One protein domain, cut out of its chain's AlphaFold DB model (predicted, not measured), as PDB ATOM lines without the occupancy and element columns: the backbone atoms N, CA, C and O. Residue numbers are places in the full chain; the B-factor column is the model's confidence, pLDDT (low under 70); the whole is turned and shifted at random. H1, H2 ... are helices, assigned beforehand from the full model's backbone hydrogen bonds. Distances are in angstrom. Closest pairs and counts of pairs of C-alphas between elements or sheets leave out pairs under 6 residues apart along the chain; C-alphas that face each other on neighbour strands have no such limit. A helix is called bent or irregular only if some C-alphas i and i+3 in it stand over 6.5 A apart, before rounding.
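This is residues 46 to 165 of the 171 residues of an uncharacterized protein of Tepidimonas ignava (UniProt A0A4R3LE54). One long helix, H1, makes a handle with a small head of helices, H2 to H5, at its far end; residues 46 to 70 of the handle stick out free. In the head, H5 crosses H2 and H4, short H3 lies near H2, and after H5 the chain folds back so that short H6 packs across residues 74 to 82 of the handle. The printed part has 120 residues with six named helices, H1 to H6 in that order, and no named strand: the class is all helix. The whole is an extended rod, with a radius of gyration of the C-alphas of 23.2 A and spans of 80 by 29 by 21 A.

H1, residues 46 to 85, is close to but not clearly touching H2, residues 88 to 99; their closest C-alphas, of Lys 83 and Gln 91, are 7.7 A apart. Their lines are only just about perpendicular, at 72 degrees. H3, residues 103 to 106, touches no helix but is near H2, with the closest C-alphas, of Cys 97 and Ala 103, 7.5 A apart. H4, residues 113 to 125, touches H5, residues 132 to 147, at a steep tilt of 48 degrees, opposite ways; the closest C-alphas, of Trp 116 and Ala 139, are 4.8 A apart. H2 touches H5 with residues 88 to 93 alone, about perpendicular at 79 degrees; the closest C-alphas, of Gly 89 and Val 138, are 4.7 A apart. H2 and H4 are only just apart, at 8.4 A. H6, residues 159 to 164, touches H1, about perpendicular at 78 degrees; the closest C-alphas, of Ala 78 and Leu 162, are 5.6 A apart. The helix packing is mostly crossed, with 0 of 3 touching pairs at a shallow tilt. Every O i to N i+4 pair is within hydrogen-bond range in H1, H4, H5 and H6, against 6 of 8 in H2; H3 is too short for such a pair.

H1 begins at C-alpha 46, (-24.459, -11.002, -53.850), and runs 58.1 A to C-alpha 85, (-51.163, -25.688, -4.355). H2 measures 16.9 A and is only just irregular: C-alphas 95 and 98 are 6.51 A apart. H3 measures 5.2 A, H4 18.6 A, H5 22.4 A and H6 8.6 A, the last ending at C-alpha 164, (-37.702, -26.248, -11.707).

The C-alphas farthest apart, of Glu 46 and Val 114, are 80.4 A apart. Without residues 46 to 70 the body spans 44 by 27 by 21 A. The link from H5 to H6, 11 residues, is long. The printed part has no cut. Its mean pLDDT is 94.6, and residues 107 to 109 are under 70.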
ATOM      1  N   GLU A  46     -24.386 -11.718 -55.126       97.06
ATOM      2  CA  GLU A  46     -24.459 -11.002 -53.850       97.06
ATOM      3  C   GLU A  46     -25.903 -10.852 -53.359       97.06
ATOM      4  O   GLU A  46     -26.163 -11.044 -52.169       97.06
ATOM      5  N   ARG A  47     -26.863 -10.578 -54.257       96.00
ATOM      6  CA  ARG A  47     -28.295 -10.555 -53.911       96.00
ATOM      7  C   ARG A  47     -28.755 -11.899 -53.360       96.00
ATOM      8  O   ARG A  47     -29.301 -11.949 -52.259       96.00
ATOM      9  N   GLN A  48     -28.460 -12.992 -54.062       97.81
ATOM     10  CA  GLN A  48     -28.816 -14.337 -53.607       97.81
ATOM     11  C   GLN A  48     -28.160 -14.682 -52.262       97.81
ATOM     12  O   GLN A  48     -28.794 -15.289 -51.397       97.81
ATOM     13  N   GLN A  49     -26.897 -14.298 -52.056       97.94
ATOM     14  CA  GLN A  49     -26.226 -14.484 -50.770       97.94
ATOM     15  C   GLN A  49     -26.911 -13.690 -49.656       97.94
ATOM     16  O   GLN A  49     -27.151 -14.242 -48.579       97.94
ATOM     17  N   ARG A  50     -27.270 -12.430 -49.912       97.00
ATOM     18  CA  ARG A  50     -27.947 -11.578 -48.934       97.00
ATOM     19  C   ARG A  50     -29.335 -12.102 -48.578       97.00
ATOM     20  O   ARG A  50     -29.687 -12.146 -47.406       97.00
ATOM     21  N   GLU A  51     -30.092 -12.586 -49.556       97.50
ATOM     22  CA  GLU A  51     -31.381 -13.237 -49.310       97.50
ATOM     23  C   GLU A  51     -31.253 -14.508 -48.467       97.50
ATOM     24  O   GLU A  51     -32.113 -14.778 -47.629       97.50
ATOM     25  N   ARG A  52     -30.197 -15.309 -48.672       98.31
ATOM     26  CA  ARG A  52     -29.924 -16.477 -47.817       98.31
ATOM     27  C   ARG A  52     -29.613 -16.052 -46.384       98.31
ATOM     28  O   ARG A  52     -30.114 -16.672 -45.453       98.31
ATOM     29  N   GLN A  53     -28.830 -14.988 -46.204       98.00
ATOM     30  CA  GLN A  53     -28.524 -14.442 -44.878       98.00
ATOM     31  C   GLN A  53     -29.782 -13.928 -44.168       98.00
ATOM     32  O   GLN A  53     -30.000 -14.285 -43.013       98.00
ATOM     33  N   LEU A  54     -30.624 -13.157 -44.865       97.12
ATOM     34  CA  LEU A  54     -31.881 -12.635 -44.321       97.12
ATOM     35  C   LEU A  54     -32.838 -13.759 -43.928       97.12
ATOM     36  O   LEU A  54     -33.381 -13.734 -42.829       97.12
ATOM     37  N   ARG A  55     -32.997 -14.779 -44.782       98.19
ATOM     38  CA  ARG A  55     -33.808 -15.962 -44.455       98.19
ATOM     39  C   ARG A  55     -33.284 -16.681 -43.215       98.19
ATOM     40  O   ARG A  55     -34.051 -16.930 -42.293       98.19
ATOM     41  N   ALA A  56     -31.976 -16.928 -43.143       98.50
ATOM     42  CA  ALA A  56     -31.366 -17.557 -41.972       98.50
ATOM     43  C   ALA A  56     -31.540 -16.712 -40.695       98.50
ATOM     44  O   ALA A  56     -31.712 -17.254 -39.604       98.50
ATOM     45  N   GLU A  57     -31.498 -15.384 -40.797       98.44
ATOM     46  CA  GLU A  57     -31.749 -14.495 -39.664       98.44
ATOM     47  C   GLU A  57     -33.212 -14.518 -39.215       98.44
ATOM     48  O   GLU A  57     -33.471 -14.683 -38.023       98.44
ATOM     49  N   GLN A  58     -34.155 -14.435 -40.154       98.00
ATOM     50  CA  GLN A  58     -35.588 -14.550 -39.879       98.00
ATOM     51  C   GLN A  58     -35.925 -15.890 -39.218       98.00
ATOM     52  O   GLN A  58     -36.677 -15.934 -38.248       98.00
ATOM     53  N   GLU A  59     -35.325 -16.986 -39.684       98.50
ATOM     54  CA  GLU A  59     -35.486 -18.306 -39.074       98.50
ATOM     55  C   GLU A  59     -34.964 -18.346 -37.633       98.50
ATOM     56  O   GLU A  59     -35.639 -18.897 -36.757       98.50
ATOM     57  N   ARG A  60     -33.803 -17.727 -37.356       98.50
ATOM     58  CA  ARG A  60     -33.262 -17.603 -35.991       98.50
ATOM     59  C   ARG A  60     -34.168 -16.767 -35.091       98.50
ATOM     60  O   ARG A  60     -34.424 -17.178 -33.960       98.50
ATOM     61  N   GLN A  61     -34.665 -15.632 -35.579       98.31
ATOM     62  CA  GLN A  61     -35.586 -14.770 -34.834       98.31
ATOM     63  C   GLN A  61     -36.890 -15.512 -34.523       98.31
ATOM     64  O   GLN A  61     -37.280 -15.608 -33.362       98.31
ATOM     65  N   ALA A  62     -37.494 -16.154 -35.525       98.50
ATOM     66  CA  ALA A  62     -38.703 -16.949 -35.342       98.50
ATOM     67  C   ALA A  62     -38.482 -18.123 -34.370       98.50
ATOM     68  O   ALA A  62     -39.351 -18.439 -33.558       98.50
ATOM     69  N   ALA A  63     -37.319 -18.781 -34.413       98.38
ATOM     70  CA  ALA A  63     -36.974 -19.826 -33.452       98.38
ATOM     71  C   ALA A  63     -36.844 -19.279 -32.021       98.38
ATOM     72  O   ALA A  63     -37.381 -19.885 -31.091       98.38
ATOM     73  N   ALA A  64     -36.197 -18.125 -31.846       98.44
ATOM     74  CA  ALA A  64     -36.068 -17.464 -30.550       98.44
ATOM     75  C   ALA A  64     -37.432 -17.031 -29.988       98.44
ATOM     76  O   ALA A  64     -37.719 -17.269 -28.815       98.44
ATOM     77  N   GLU A  65     -38.313 -16.473 -30.822       98.38
ATOM     78  CA  GLU A  65     -39.676 -16.099 -30.433       98.38
ATOM     79  C   GLU A  65     -40.510 -17.308 -30.009       98.38
ATOM     80  O   GLU A  65     -41.183 -17.258 -28.976       98.38
ATOM     81  N   ARG A  66     -40.435 -18.415 -30.760       98.56
ATOM     82  CA  ARG A  66     -41.098 -19.676 -30.393       98.56
ATOM     83  C   ARG A  66     -40.595 -20.198 -29.048       98.56
ATOM     84  O   ARG A  66     -41.412 -20.541 -28.192       98.56
ATOM     85  N   ALA A  67     -39.280 -20.202 -28.829       98.06
ATOM     86  CA  ALA A  67     -38.685 -20.621 -27.560       98.06
ATOM     87  C   ALA A  67     -39.116 -19.710 -26.394       98.06
ATOM     88  O   ALA A  67     -39.480 -20.196 -25.321       98.06
ATOM     89  N   ALA A  68     -39.152 -18.391 -26.606       98.06
ATOM     90  CA  ALA A  68     -39.625 -17.431 -25.612       98.06
ATOM     91  C   ALA A  68     -41.121 -17.609 -25.303       98.06
ATOM     92  O   ALA A  68     -41.525 -17.554 -24.140       98.06
ATOM     93  N   ALA A  69     -41.951 -17.857 -26.319       98.25
ATOM     94  CA  ALA A  69     -43.376 -18.126 -26.148       98.25
ATOM     95  C   ALA A  69     -43.620 -19.413 -25.348       98.25
ATOM     96  O   ALA A  69     -44.429 -19.416 -24.419       98.25
ATOM     97  N   GLU A  70     -42.883 -20.483 -25.649       97.75
ATOM     98  CA  GLU A  70     -42.947 -21.720 -24.875       97.75
ATOM     99  C   GLU A  70     -42.504 -21.509 -23.423       97.75
ATOM    100  O   GLU A  70     -43.187 -21.962 -22.503       97.75
ATOM    101  N   ARG A  71     -41.405 -20.779 -23.200       96.31
ATOM    102  CA  ARG A  71     -40.930 -20.445 -21.852       96.31
ATOM    103  C   ARG A  71     -41.982 -19.664 -21.061       96.31
ATOM    104  O   ARG A  71     -42.276 -20.039 -19.928       96.31
ATOM    105  N   ARG A  72     -42.611 -18.646 -21.666       96.88
ATOM    106  CA  ARG A  72     -43.717 -17.887 -21.048       96.88
ATOM    107  C   ARG A  72     -44.896 -18.785 -20.684       96.88
ATOM    108  O   ARG A  72     -45.409 -18.671 -19.574       96.88
ATOM    109  N   ARG A  73     -45.298 -19.696 -21.578       97.19
ATOM    110  CA  ARG A  73     -46.381 -20.653 -21.310       97.19
ATOM    111  C   ARG A  73     -46.051 -21.545 -20.112       97.19
ATOM    112  O   ARG A  73     -46.861 -21.660 -19.199       97.19
ATOM    113  N   ARG A  74     -44.842 -22.116 -20.070       95.62
ATOM    114  CA  ARG A  74     -44.385 -22.949 -18.944       95.62
ATOM    115  C   ARG A  74     -44.379 -22.177 -17.625       95.62
ATOM    116  O   ARG A  74     -44.834 -22.707 -16.619       95.62
ATOM    117  N   LEU A  75     -43.918 -20.925 -17.635       95.56
ATOM    118  CA  LEU A  75     -43.936 -20.075 -16.445       95.56
ATOM    119  C   LEU A  75     -45.365 -19.799 -15.959       95.56
ATOM    120  O   LEU A  75     -45.628 -19.881 -14.763       95.56
ATOM    121  N   GLN A  76     -46.292 -19.494 -16.871       96.00
ATOM    122  CA  GLN A  76     -47.698 -19.265 -16.529       96.00
ATOM    123  C   GLN A  76     -48.346 -20.514 -15.919       96.00
ATOM    124  O   GLN A  76     -49.008 -20.411 -14.888       96.00
ATOM    125  N   GLU A  77     -48.115 -21.686 -16.514       96.19
ATOM    126  CA  GLU A  77     -48.594 -22.970 -15.986       96.19
ATOM    127  C   GLU A  77     -48.008 -23.264 -14.596       96.19
ATOM    128  O   GLU A  77     -48.746 -23.618 -13.678       96.19
ATOM    129  N   ALA A  78     -46.698 -23.064 -14.411       94.94
ATOM    130  CA  ALA A  78     -46.025 -23.273 -13.131       94.94
ATOM    131  C   ALA A  78     -46.528 -22.307 -12.049       94.94
ATOM    132  O   ALA A  78     -46.801 -22.718 -10.921       94.94
ATOM    133  N   LEU A  79     -46.712 -21.029 -12.391       95.56
ATOM    134  CA  LEU A  79     -47.265 -20.035 -11.476       95.56
ATOM    135  C   LEU A  79     -48.707 -20.378 -11.087       95.56
ATOM    136  O   LEU A  79     -49.069 -20.260  -9.916       95.56
ATOM    137  N   ALA A  80     -49.532 -20.813 -12.042       95.12
ATOM    138  CA  ALA A  80     -50.900 -21.245 -11.772       95.12
ATOM    139  C   ALA A  80     -50.930 -22.475 -10.849       95.12
ATOM    140  O   ALA A  80     -51.665 -22.477  -9.860       95.12
ATOM    141  N   ALA A  81     -50.084 -23.473 -11.117       94.56
ATOM    142  CA  ALA A  81     -49.931 -24.655 -10.276       94.56
ATOM    143  C   ALA A  81     -49.490 -24.290  -8.850       94.56
ATOM    144  O   ALA A  81     -50.100 -24.741  -7.881       94.56
ATOM    145  N   TRP A  82     -48.490 -23.415  -8.712       94.56
ATOM    146  CA  TRP A  82     -48.051 -22.912  -7.412       94.56
ATOM    147  C   TRP A  82     -49.190 -22.202  -6.673       94.56
ATOM    148  O   TRP A  82     -49.444 -22.501  -5.507       94.56
ATOM    149  N   LYS A  83     -49.932 -21.311  -7.351       94.69
ATOM    150  CA  LYS A  83     -51.069 -20.600  -6.748       94.69
ATOM    151  C   LYS A  83     -52.143 -21.560  -6.243       94.69
ATOM    152  O   LYS A  83     -52.669 -21.314  -5.154       94.69
ATOM    153  N   ALA A  84     -52.442 -22.610  -7.012       93.94
ATOM    154  CA  ALA A  84     -53.440 -23.629  -6.691       93.94
ATOM    155  C   ALA A  84     -53.010 -24.550  -5.537       93.94
ATOM    156  O   ALA A  84     -53.848 -24.959  -4.739       93.94
ATOM    157  N   ALA A  85     -51.711 -24.833  -5.409       94.81
ATOM    158  CA  ALA A  85     -51.163 -25.688  -4.355       94.81
ATOM    159  C   ALA A  85     -51.071 -25.007  -2.974       94.81
ATOM    160  O   ALA A  85     -50.765 -25.664  -1.977       94.81
ATOM    161  N   ARG A  86     -51.307 -23.691  -2.878       95.31
ATOM    162  CA  ARG A  86     -51.232 -22.972  -1.596       95.31
ATOM    163  C   ARG A  86     -52.340 -23.401  -0.629       95.31
ATOM    164  O   ARG A  86     -53.436 -23.742  -1.076       95.31
ATOM    165  N   PRO A  87     -52.118 -23.285   0.696       96.56
ATOM    166  CA  PRO A  87     -53.148 -23.571   1.689       96.56
ATOM    167  C   PRO A  87     -54.441 -22.776   1.436       96.56
ATOM    168  O   PRO A  87     -54.353 -21.600   1.068       96.56
ATOM    169  N   PRO A  88     -55.635 -23.342   1.704       97.44
ATOM    170  CA  PRO A  88     -56.910 -22.651   1.491       97.44
ATOM    171  C   PRO A  88     -56.992 -21.272   2.160       97.44
ATOM    172  O   PRO A  88     -57.515 -20.328   1.575       97.44
ATOM    173  N   GLY A  89     -56.413 -21.117   3.358       96.94
ATOM    174  CA  GLY A  89     -56.344 -19.825   4.046       96.94
ATOM    175  C   GLY A  89     -55.559 -18.760   3.273       96.94
ATOM    176  O   GLY A  89     -56.015 -17.625   3.185       96.94
ATOM    177  N   ALA A  90     -54.443 -19.130   2.637       96.88
ATOM    178  CA  ALA A  90     -53.670 -18.224   1.786       96.88
ATOM    179  C   ALA A  90     -54.478 -17.791   0.555       96.88
ATOM    180  O   ALA A  90     -54.508 -16.613   0.203       96.88
ATOM    181  N   GLN A  91     -55.174 -18.745  -0.074       97.38
ATOM    182  CA  GLN A  91     -56.032 -18.466  -1.224       97.38
ATOM    183  C   GLN A  91     -57.169 -17.506  -0.847       97.38
ATOM    184  O   GLN A  91     -57.414 -16.539  -1.563       97.38
ATOM    185  N   LEU A  92     -57.820 -17.716   0.302       97.44
ATOM    186  CA  LEU A  92     -58.880 -16.834   0.795       97.44
ATOM    187  C   LEU A  92     -58.364 -15.437   1.157       97.44
ATOM    188  O   LEU A  92     -59.036 -14.456   0.848       97.44
ATOM    189  N   VAL A  93     -57.180 -15.320   1.767       96.31
ATOM    190  CA  VAL A  93     -56.569 -14.012   2.059       96.31
ATOM    191  C   VAL A  93     -56.327 -13.231   0.765       96.31
ATOM    192  O   VAL A  93     -56.730 -12.073   0.679       96.31
ATOM    193  N   GLU A  94     -55.746 -13.852  -0.263       96.06
ATOM    194  CA  GLU A  94     -55.553 -13.183  -1.559       96.06
ATOM    195  C   GLU A  94     -56.882 -12.883  -2.269       96.06
ATOM    196  O   GLU A  94     -57.038 -11.831  -2.867       96.06
ATOM    197  N   GLN A  95     -57.876 -13.767  -2.215       96.44
ATOM    198  CA  GLN A  95     -59.130 -13.548  -2.947       96.44
ATOM    199  C   GLN A  95     -60.061 -12.541  -2.266       96.44
ATOM    200  O   GLN A  95     -60.821 -11.844  -2.938       96.44
ATOM    201  N   ARG A  96     -60.063 -12.498  -0.928       96.75
ATOM    202  CA  ARG A  96     -61.033 -11.721  -0.143       96.75
ATOM    203  C   ARG A  96     -60.409 -10.484   0.482       96.75
ATOM    204  O   ARG A  96     -60.992  -9.407   0.399       96.75
ATOM    205  N   CYS A  97     -59.237 -10.619   1.097       95.19
ATOM    206  CA  CYS A  97     -58.658  -9.557   1.915       95.19
ATOM    207  C   CYS A  97     -57.870  -8.533   1.092       95.19
ATOM    208  O   CYS A  97     -57.825  -7.372   1.485       95.19
ATOM    209  N   THR A  98     -57.297  -8.912  -0.057       95.00
ATOM    210  CA  THR A  98     -56.500  -7.971  -0.867       95.00
ATOM    211  C   THR A  98     -57.313  -7.150  -1.873       95.00
ATOM    212  O   THR A  98     -56.759  -6.368  -2.644       95.00
ATOM    213  N   ARG A  99     -58.647  -7.279  -1.858       95.69
ATOM    214  CA  ARG A  99     -59.547  -6.513  -2.736       95.69
ATOM    215  C   ARG A  99     -59.604  -5.022  -2.400       95.69
ATOM    216  O   ARG A  99     -59.916  -4.228  -3.280       95.69
ATOM    217  N   CYS A 100     -59.339  -4.659  -1.144       95.00
ATOM    218  CA  CYS A 100     -59.449  -3.279  -0.656       95.00
ATOM    219  C   CYS A 100     -58.100  -2.667  -0.245       95.00
ATOM    220  O   CYS A 100     -57.968  -1.449  -0.220       95.00
ATOM    221  N   HIS A 101     -57.105  -3.487   0.094       91.94
ATOM    222  CA  HIS A 101     -55.770  -3.051   0.509       91.94
ATOM    223  C   HIS A 101     -54.732  -4.129   0.173       91.94
ATOM    224  O   HIS A 101     -55.095  -5.278  -0.053       91.94
ATOM    225  N   THR A 102     -53.436  -3.805   0.155       91.50
ATOM    226  CA  THR A 102     -52.396  -4.821  -0.090       91.50
ATOM    227  C   THR A 102     -52.286  -5.807   1.081       91.50
ATOM    228  O   THR A 102     -52.866  -5.608   2.150       91.50
ATOM    229  N   ALA A 103     -51.554  -6.907   0.896       90.50
ATOM    230  CA  ALA A 103     -51.324  -7.879   1.967       90.50
ATOM    231  C   ALA A 103     -50.375  -7.357   3.062       90.50
ATOM    232  O   ALA A 103     -50.326  -7.924   4.152       90.50
ATOM    233  N   ASP A 104     -49.654  -6.266   2.798       86.88
ATOM    234  CA  ASP A 104     -48.680  -5.688   3.727       86.88
ATOM    235  C   ASP A 104     -49.351  -5.148   4.989       86.88
ATOM    236  O   ASP A 104     -48.817  -5.298   6.082       86.88
ATOM    237  N   VAL A 105     -50.576  -4.623   4.881       87.12
ATOM    238  CA  VAL A 105     -51.339  -4.171   6.060       87.12
ATOM    239  C   VAL A 105     -51.887  -5.334   6.900       87.12
ATOM    240  O   VAL A 105     -52.419  -5.122   7.989       87.12
ATOM    241  N   ILE A 106     -51.766  -6.570   6.401       86.19
ATOM    242  CA  ILE A 106     -52.128  -7.803   7.111       86.19
ATOM    243  C   ILE A 106     -50.917  -8.317   7.938       86.19
ATOM    244  O   ILE A 106     -51.076  -9.220   8.759       86.19
ATOM    245  N   GLN A 107     -49.721  -7.714   7.811       69.75
ATOM    246  CA  GLN A 107     -48.519  -8.020   8.616       69.75
ATOM    247  C   GLN A 107     -48.429  -7.247   9.953       69.75
ATOM    248  O   GLN A 107     -48.999  -6.167  10.097       69.75
ATOM    249  N   PRO A 108     -47.608  -7.725  10.909       57.53
ATOM    250  CA  PRO A 108     -47.765  -8.936  11.693       57.53
ATOM    251  C   PRO A 108     -48.277  -8.526  13.078       57.53
ATOM    252  O   PRO A 108     -47.517  -8.257  14.006       57.53
ATOM    253  N   ALA A 109     -49.593  -8.464  13.246       61.16
ATOM    254  CA  ALA A 109     -50.126  -8.480  14.596       61.16
ATOM    255  C   ALA A 109     -50.116  -9.936  15.074       61.16
ATOM    256  O   ALA A 109     -50.781 -10.774  14.460       61.16
ATOM    257  N   SER A 110     -49.400 -10.237  16.161       75.62
ATOM    258  CA  SER A 110     -49.433 -11.541  16.841       75.62
ATOM    259  C   SER A 110     -50.789 -11.754  17.515       75.62
ATOM    260  O   SER A 110     -50.934 -11.695  18.733       75.62
ATOM    261  N   ARG A 111     -51.825 -11.937  16.698       90.50
ATOM    262  CA  ARG A 111     -53.176 -12.265  17.138       90.50
ATOM    263  C   ARG A 111     -53.341 -13.774  17.053       90.50
ATOM    264  O   ARG A 111     -53.035 -14.383  16.031       90.50
ATOM    265  N   GLY A 112     -53.884 -14.366  18.111       94.62
ATOM    266  CA  GLY A 112     -54.439 -15.711  18.028       94.62
ATOM    267  C   GLY A 112     -55.699 -15.739  17.157       94.62
ATOM    268  O   GLY A 112     -56.226 -14.696  16.752       94.62
ATOM    269  N   THR A 113     -56.231 -16.936  16.921       96.56
ATOM    270  CA  THR A 113     -57.412 -17.165  16.072       96.56
ATOM    271  C   THR A 113     -58.600 -16.265  16.434       96.56
ATOM    272  O   THR A 113     -59.219 -15.685  15.547       96.56
ATOM    273  N   VAL A 114     -58.897 -16.073  17.726       97.00
ATOM    274  CA  VAL A 114     -60.014 -15.218  18.184       97.00
ATOM    275  C   VAL A 114     -59.807 -13.747  17.801       97.00
ATOM    276  O   VAL A 114     -60.729 -13.092  17.317       97.00
ATOM    277  N   GLY A 115     -58.586 -13.224  17.949       96.06
ATOM    278  CA  GLY A 115     -58.269 -11.843  17.570       96.06
ATOM    279  C   GLY A 115     -58.358 -11.612  16.057       96.06
ATOM    280  O   GLY A 115     -58.791 -10.547  15.602       96.06
ATOM    281  N   TRP A 116     -58.001 -12.622  15.262       96.69
ATOM    282  CA  TRP A 116     -58.198 -12.581  13.814       96.69
ATOM    283  C   TRP A 116     -59.667 -12.697  13.415       96.69
ATOM    284  O   TRP A 116     -60.100 -11.926  12.561       96.69
ATOM    285  N   LEU A 117     -60.456 -13.556  14.065       97.44
ATOM    286  CA  LEU A 117     -61.903 -13.642  13.840       97.44
ATOM    287  C   LEU A 117     -62.588 -12.292  14.062       97.44
ATOM    288  O   LEU A 117     -63.370 -11.859  13.220       97.44
ATOM    289  N   TRP A 118     -62.236 -11.585  15.140       97.12
ATOM    290  CA  TRP A 118     -62.738 -10.231  15.385       97.12
ATOM    291  C   TRP A 118     -62.366  -9.258  14.259       97.12
ATOM    292  O   TRP A 118     -63.173  -8.441  13.816       97.12
ATOM    293  N   THR A 119     -61.139  -9.357  13.751       95.69
ATOM    294  CA  THR A 119     -60.678  -8.521  12.637       95.69
ATOM    295  C   THR A 119     -61.455  -8.812  11.354       95.69
ATOM    296  O   THR A 119     -61.946  -7.877  10.725       95.69
ATOM    297  N   VAL A 120     -61.633 -10.086  10.999       96.25
ATOM    298  CA  VAL A 120     -62.407 -10.490   9.816       96.25
ATOM    299  C   VAL A 120     -63.880 -10.090   9.958       96.25
ATOM    300  O   VAL A 120     -64.472  -9.600   9.000       96.25
ATOM    301  N   ALA A 121     -64.463 -10.209  11.153       97.38
ATOM    302  CA  ALA A 121     -65.823  -9.751  11.424       97.38
ATOM    303  C   ALA A 121     -65.982  -8.242  11.166       97.38
ATOM    304  O   ALA A 121     -66.931  -7.836  10.499       97.38
ATOM    305  N   ARG A 122     -65.020  -7.411  11.593       96.94
ATOM    306  CA  ARG A 122     -65.017  -5.979  11.244       96.94
ATOM    307  C   ARG A 122     -64.915  -5.753   9.737       96.94
ATOM    308  O   ARG A 122     -65.602  -4.885   9.215       96.94
ATOM    309  N   MET A 123     -64.114  -6.540   9.018       96.94
ATOM    310  CA  MET A 123     -64.026  -6.416   7.557       96.94
ATOM    311  C   MET A 123     -65.349  -6.756   6.868       96.94
ATOM    312  O   MET A 123     -65.721  -6.082   5.912       96.94
ATOM    313  N   ARG A 124     -66.114  -7.726   7.388       96.88
ATOM    314  CA  ARG A 124     -67.480  -8.001   6.908       96.88
ATOM    315  C   ARG A 124     -68.406  -6.805   7.103       96.88
ATOM    316  O   ARG A 124     -69.158  -6.476   6.192       96.88
ATOM    317  N   LEU A 125     -68.313  -6.113   8.243       96.88
ATOM    318  CA  LEU A 125     -69.056  -4.862   8.476       96.88
ATOM    319  C   LEU A 125     -68.655  -3.753   7.487       96.88
ATOM    320  O   LEU A 125     -69.474  -2.901   7.162       96.88
ATOM    321  N   HIS A 126     -67.425  -3.792   6.969       96.44
ATOM    322  CA  HIS A 126     -66.936  -2.904   5.910       96.44
ATOM    323  C   HIS A 126     -67.191  -3.430   4.484       96.44
ATOM    324  O   HIS A 126     -66.639  -2.890   3.528       96.44
ATOM    325  N   GLY A 127     -68.029  -4.458   4.319       96.69
ATOM    326  CA  GLY A 127     -68.445  -4.962   3.009       96.69
ATOM    327  C   GLY A 127     -67.562  -6.064   2.422       96.69
ATOM    328  O   GLY A 127     -67.717  -6.396   1.248       96.69
ATOM    329  N   ALA A 128     -66.650  -6.657   3.200       96.69
ATOM    330  CA  ALA A 128     -65.935  -7.846   2.751       96.69
ATOM    331  C   ALA A 128     -66.908  -9.026   2.601       96.69
ATOM    332  O   ALA A 128     -67.511  -9.483   3.573       96.69
ATOM    333  N   ASP A 129     -67.016  -9.540   1.378       96.50
ATOM    334  CA  ASP A 129     -67.759 -10.758   1.075       96.50
ATOM    335  C   ASP A 129     -66.946 -11.976   1.538       96.50
ATOM    336  O   ASP A 129     -66.057 -12.447   0.829       96.50
ATOM    337  N   ILE A 130     -67.174 -12.421   2.774       97.38
ATOM    338  CA  ILE A 130     -66.556 -13.614   3.359       97.38
ATOM    339  C   ILE A 130     -67.522 -14.260   4.357       97.38
ATOM    340  O   ILE A 130     -68.022 -13.604   5.278       97.38
ATOM    341  N   ASP A 131     -67.805 -15.549   4.178       97.50
ATOM    342  CA  ASP A 131     -68.719 -16.276   5.062       97.50
ATOM    343  C   ASP A 131     -68.056 -16.670   6.402       97.50
ATOM    344  O   ASP A 131     -66.890 -16.370   6.671       97.50
ATOM    345  N   VAL A 132     -68.816 -17.300   7.305       97.12
ATOM    346  CA  VAL A 132     -68.322 -17.683   8.643       97.12
ATOM    347  C   VAL A 132     -67.242 -18.774   8.575       97.12
ATOM    348  O   VAL A 132     -66.255 -18.701   9.309       97.12
ATOM    349  N   ALA A 133     -67.391 -19.765   7.694       98.00
ATOM    350  CA  ALA A 133     -66.442 -20.870   7.558       98.00
ATOM    351  C   ALA A 133     -65.122 -20.404   6.921       98.00
ATOM    352  O   ALA A 133     -64.030 -20.763   7.378       98.00
ATOM    353  N   GLN A 134     -65.210 -19.534   5.914       98.31
ATOM    354  CA  GLN A 134     -64.069 -18.857   5.311       98.31
ATOM    355  C   GLN A 134     -63.367 -17.953   6.329       98.31
ATOM    356  O   GLN A 134     -62.141 -17.985   6.424       98.31
ATOM    357  N   ALA A 135     -64.121 -17.200   7.139       98.06
ATOM    358  CA  ALA A 135     -63.554 -16.353   8.186       98.06
ATOM    359  C   ALA A 135     -62.756 -17.163   9.217       98.06
ATOM    360  O   ALA A 135     -61.653 -16.759   9.588       98.06
ATOM    361  N   LEU A 136     -63.262 -18.327   9.635       98.31
ATOM    362  CA  LEU A 136     -62.539 -19.231  10.531       98.31
ATOM    363  C   LEU A 136     -61.268 -19.795   9.882       98.31
ATOM    364  O   LEU A 136     -60.216 -19.822  10.522       98.31
ATOM    365  N   THR A 137     -61.347 -20.198   8.611       98.50
ATOM    366  CA  THR A 137     -60.189 -20.683   7.840       98.50
ATOM    367  C   THR A 137     -59.096 -19.615   7.741       98.50
ATOM    368  O   THR A 137     -57.933 -19.896   8.032       98.50
ATOM    369  N   VAL A 138     -59.463 -18.375   7.397       97.31
ATOM    370  CA  VAL A 138     -58.534 -17.236   7.327       97.31
ATOM    371  C   VAL A 138     -57.937 -16.928   8.698       97.31
ATOM    372  O   VAL A 138     -56.727 -16.749   8.812       97.31
ATOM    373  N   ALA A 139     -58.756 -16.900   9.751       97.00
ATOM    374  CA  ALA A 139     -58.289 -16.555  11.088       97.00
ATOM    375  C   ALA A 139     -57.278 -17.561  11.651       97.00
ATOM    376  O   ALA A 139     -56.279 -17.151  12.243       97.00
ATOM    377  N   ARG A 140     -57.505 -18.865  11.441       97.31
ATOM    378  CA  ARG A 140     -56.550 -19.917  11.823       97.31
ATOM    379  C   ARG A 140     -55.245 -19.789  11.047       97.31
ATOM    380  O   ARG A 140     -54.180 -19.752  11.651       97.31
ATOM    381  N   TYR A 141     -55.345 -19.639   9.728       96.75
ATOM    382  CA  TYR A 141     -54.183 -19.481   8.863       96.75
ATOM    383  C   TYR A 141     -53.319 -18.277   9.268       96.75
ATOM    384  O   TYR A 141     -52.111 -18.415   9.443       96.75
ATOM    385  N   LEU A 142     -53.921 -17.104   9.485       95.56
ATOM    386  CA  LEU A 142     -53.181 -15.905   9.894       95.56
ATOM    387  C   LEU A 142     -52.579 -16.032  11.302       95.56
ATOM    388  O   LEU A 142     -51.484 -15.520  11.538       95.56
ATOM    389  N   ALA A 143     -53.253 -16.727  12.224       95.38
ATOM    390  CA  ALA A 143     -52.706 -17.012  13.550       95.38
ATOM    391  C   ALA A 143     -51.459 -17.908  13.465       95.38
ATOM    392  O   ALA A 143     -50.437 -17.589  14.068       95.38
ATOM    393  N   GLU A 144     -51.515 -18.984  12.677       94.62
ATOM    394  CA  GLU A 144     -50.389 -19.904  12.454       94.62
ATOM    395  C   GLU A 144     -49.197 -19.191  11.797       94.62
ATOM    396  O   GLU A 144     -48.055 -19.343  12.231       94.62
ATOM    397  N   ARG A 145     -49.454 -18.352  10.783       94.19
ATOM    398  CA  ARG A 145     -48.415 -17.553  10.115       94.19
ATOM    399  C   ARG A 145     -47.769 -16.551  11.068       94.19
ATOM    400  O   ARG A 145     -46.544 -16.475  11.110       94.19
ATOM    401  N   GLY A 146     -48.576 -15.830  11.849       92.94
ATOM    402  CA  GLY A 146     -48.090 -14.875  12.845       92.94
ATOM    403  C   GLY A 146     -47.256 -15.540  13.941       92.94
ATOM    404  O   GLY A 146     -46.180 -15.046  14.267       92.94
ATOM    405  N   ALA A 147     -47.690 -16.699  14.448       92.62
ATOM    406  CA  ALA A 147     -46.931 -17.483  15.424       92.62
ATOM    407  C   ALA A 147     -45.571 -17.951  14.876       92.62
ATOM    408  O   ALA A 147     -44.592 -18.002  15.613       92.62
ATOM    409  N   ALA A 148     -45.497 -18.243  13.575       92.25
ATOM    410  CA  ALA A 148     -44.259 -18.596  12.885       92.25
ATOM    411  C   ALA A 148     -43.437 -17.378  12.407       92.25
ATOM    412  O   ALA A 148     -42.442 -17.570  11.710       92.25
ATOM    413  N   ASN A 149     -43.856 -16.143  12.724       91.19
ATOM    414  CA  ASN A 149     -43.270 -14.900  12.208       91.19
ATOM    415  C   ASN A 149     -43.131 -14.885  10.667       91.19
ATOM    416  O   ASN A 149     -42.118 -14.467  10.108       91.19
ATOM    417  N   ARG A 150     -44.146 -15.399   9.963       91.25
ATOM    418  CA  ARG A 150     -44.209 -15.455   8.496       91.25
ATOM    419  C   ARG A 150     -45.181 -14.399   7.956       91.25
ATOM    420  O   ARG A 150     -46.183 -14.112   8.611       91.25
ATOM    421  N   PRO A 151     -44.961 -13.863   6.738       92.12
ATOM    422  CA  PRO A 151     -45.881 -12.899   6.129       92.12
ATOM    423  C   PRO A 151     -47.272 -13.510   5.903       92.12
ATOM    424  O   PRO A 151     -47.410 -14.728   5.833       92.12
ATOM    425  N   ALA A 152     -48.315 -12.694   5.747       91.50
ATOM    426  CA  ALA A 152     -49.673 -13.204   5.520       91.50
ATOM    427  C   ALA A 152     -49.818 -13.966   4.189       91.50
ATOM    428  O   ALA A 152     -50.582 -14.919   4.112       91.50
ATOM    429  N   LEU A 153     -49.068 -13.577   3.156       93.25
ATOM    430  CA  LEU A 153     -48.975 -14.285   1.882       93.25
ATOM    431  C   LEU A 153     -47.499 -14.517   1.559       93.25
ATOM    432  O   LEU A 153     -46.675 -13.628   1.760       93.25
ATOM    433  N   ASP A 154     -47.162 -15.710   1.074       92.44
ATOM    434  CA  ASP A 154     -45.843 -15.954   0.490       92.44
ATOM    435  C   ASP A 154     -45.764 -15.259  -0.876       92.44
ATOM    436  O   ASP A 154     -46.715 -15.315  -1.664       92.44
ATOM    437  N   ALA A 155     -44.632 -14.615  -1.160       92.19
ATOM    438  CA  ALA A 155     -44.339 -14.131  -2.503       92.19
ATOM    439  C   ALA A 155     -44.265 -15.323  -3.478       92.19
ATOM    440  O   ALA A 155     -43.866 -16.421  -3.067       92.19
ATOM    441  N   PRO A 156     -44.641 -15.139  -4.758       92.00
ATOM    442  CA  PRO A 156     -44.385 -16.164  -5.758       92.00
ATOM    443  C   PRO A 156     -42.876 -16.468  -5.809       92.00
ATOM    444  O   PRO A 156     -42.073 -15.541  -5.670       92.00
ATOM    445  N   PRO A 157     -42.477 -17.739  -6.005       94.12
ATOM    446  CA  PRO A 157     -41.084 -18.083  -6.233       94.12
ATOM    447  C   PRO A 157     -40.547 -17.361  -7.471       94.12
ATOM    448  O   PRO A 157     -41.310 -16.980  -8.363       94.12
ATOM    449  N   ASP A 158     -39.229 -17.199  -7.541       96.00
ATOM    450  CA  ASP A 158     -38.586 -16.664  -8.734       96.00
ATOM    451  C   ASP A 158     -38.795 -17.588  -9.947       96.00
ATOM    452  O   ASP A 158     -39.188 -18.755  -9.837       96.00
ATOM    453  N   GLU A 159     -38.519 -17.053 -11.134       94.25
ATOM    454  CA  GLU A 159     -38.734 -17.768 -12.387       94.25
ATOM    455  C   GLU A 159     -37.937 -19.079 -12.484       94.25
ATOM    456  O   GLU A 159     -38.467 -20.071 -12.989       94.25
ATOM    457  N   ALA A 160     -36.692 -19.117 -12.002       95.06
ATOM    458  CA  ALA A 160     -35.879 -20.328 -12.068       95.06
ATOM    459  C   ALA A 160     -36.473 -21.418 -11.169       95.06
ATOM    460  O   ALA A 160     -36.624 -22.565 -11.600       95.06
ATOM    461  N   THR A 161     -36.904 -21.042  -9.964       95.38
ATOM    462  CA  THR A 161     -37.596 -21.947  -9.047       95.38
ATOM    463  C   THR A 161     -38.906 -22.458  -9.656       95.38
ATOM    464  O   THR A 161     -39.117 -23.671  -9.678       95.38
ATOM    465  N   LEU A 162     -39.754 -21.587 -10.217       93.38
ATOM    466  CA  LEU A 162     -41.013 -21.992 -10.864       93.38
ATOM    467  C   LEU A 162     -40.784 -22.973 -12.024       93.38
ATOM    468  O   LEU A 162     -41.498 -23.967 -12.129       93.38
ATOM    469  N   LEU A 163     -39.771 -22.740 -12.862       91.88
ATOM    470  CA  LEU A 163     -39.431 -23.631 -13.979       91.88
ATOM    471  C   LEU A 163     -38.804 -24.963 -13.525       91.88
ATOM    472  O   LEU A 163     -38.828 -25.931 -14.285       91.88
ATOM    473  N   SER A 164     -38.258 -25.024 -12.305       92.06
ATOM    474  CA  SER A 164     -37.702 -26.248 -11.707       92.06
ATOM    475  C   SER A 164     -38.751 -27.138 -11.031       92.06
ATOM    476  O   SER A 164     -38.540 -28.346 -10.885       92.06
ATOM    477  N   MET A 165     -39.890 -26.568 -10.619       86.62
ATOM    478  CA  MET A 165     -40.982 -27.330 -10.022       86.62
ATOM    479  C   MET A 165     -41.563 -28.262 -11.089       86.62
ATOM    480  O   MET A 165     -42.093 -27.817 -12.108       86.62
TER     481      MET A 165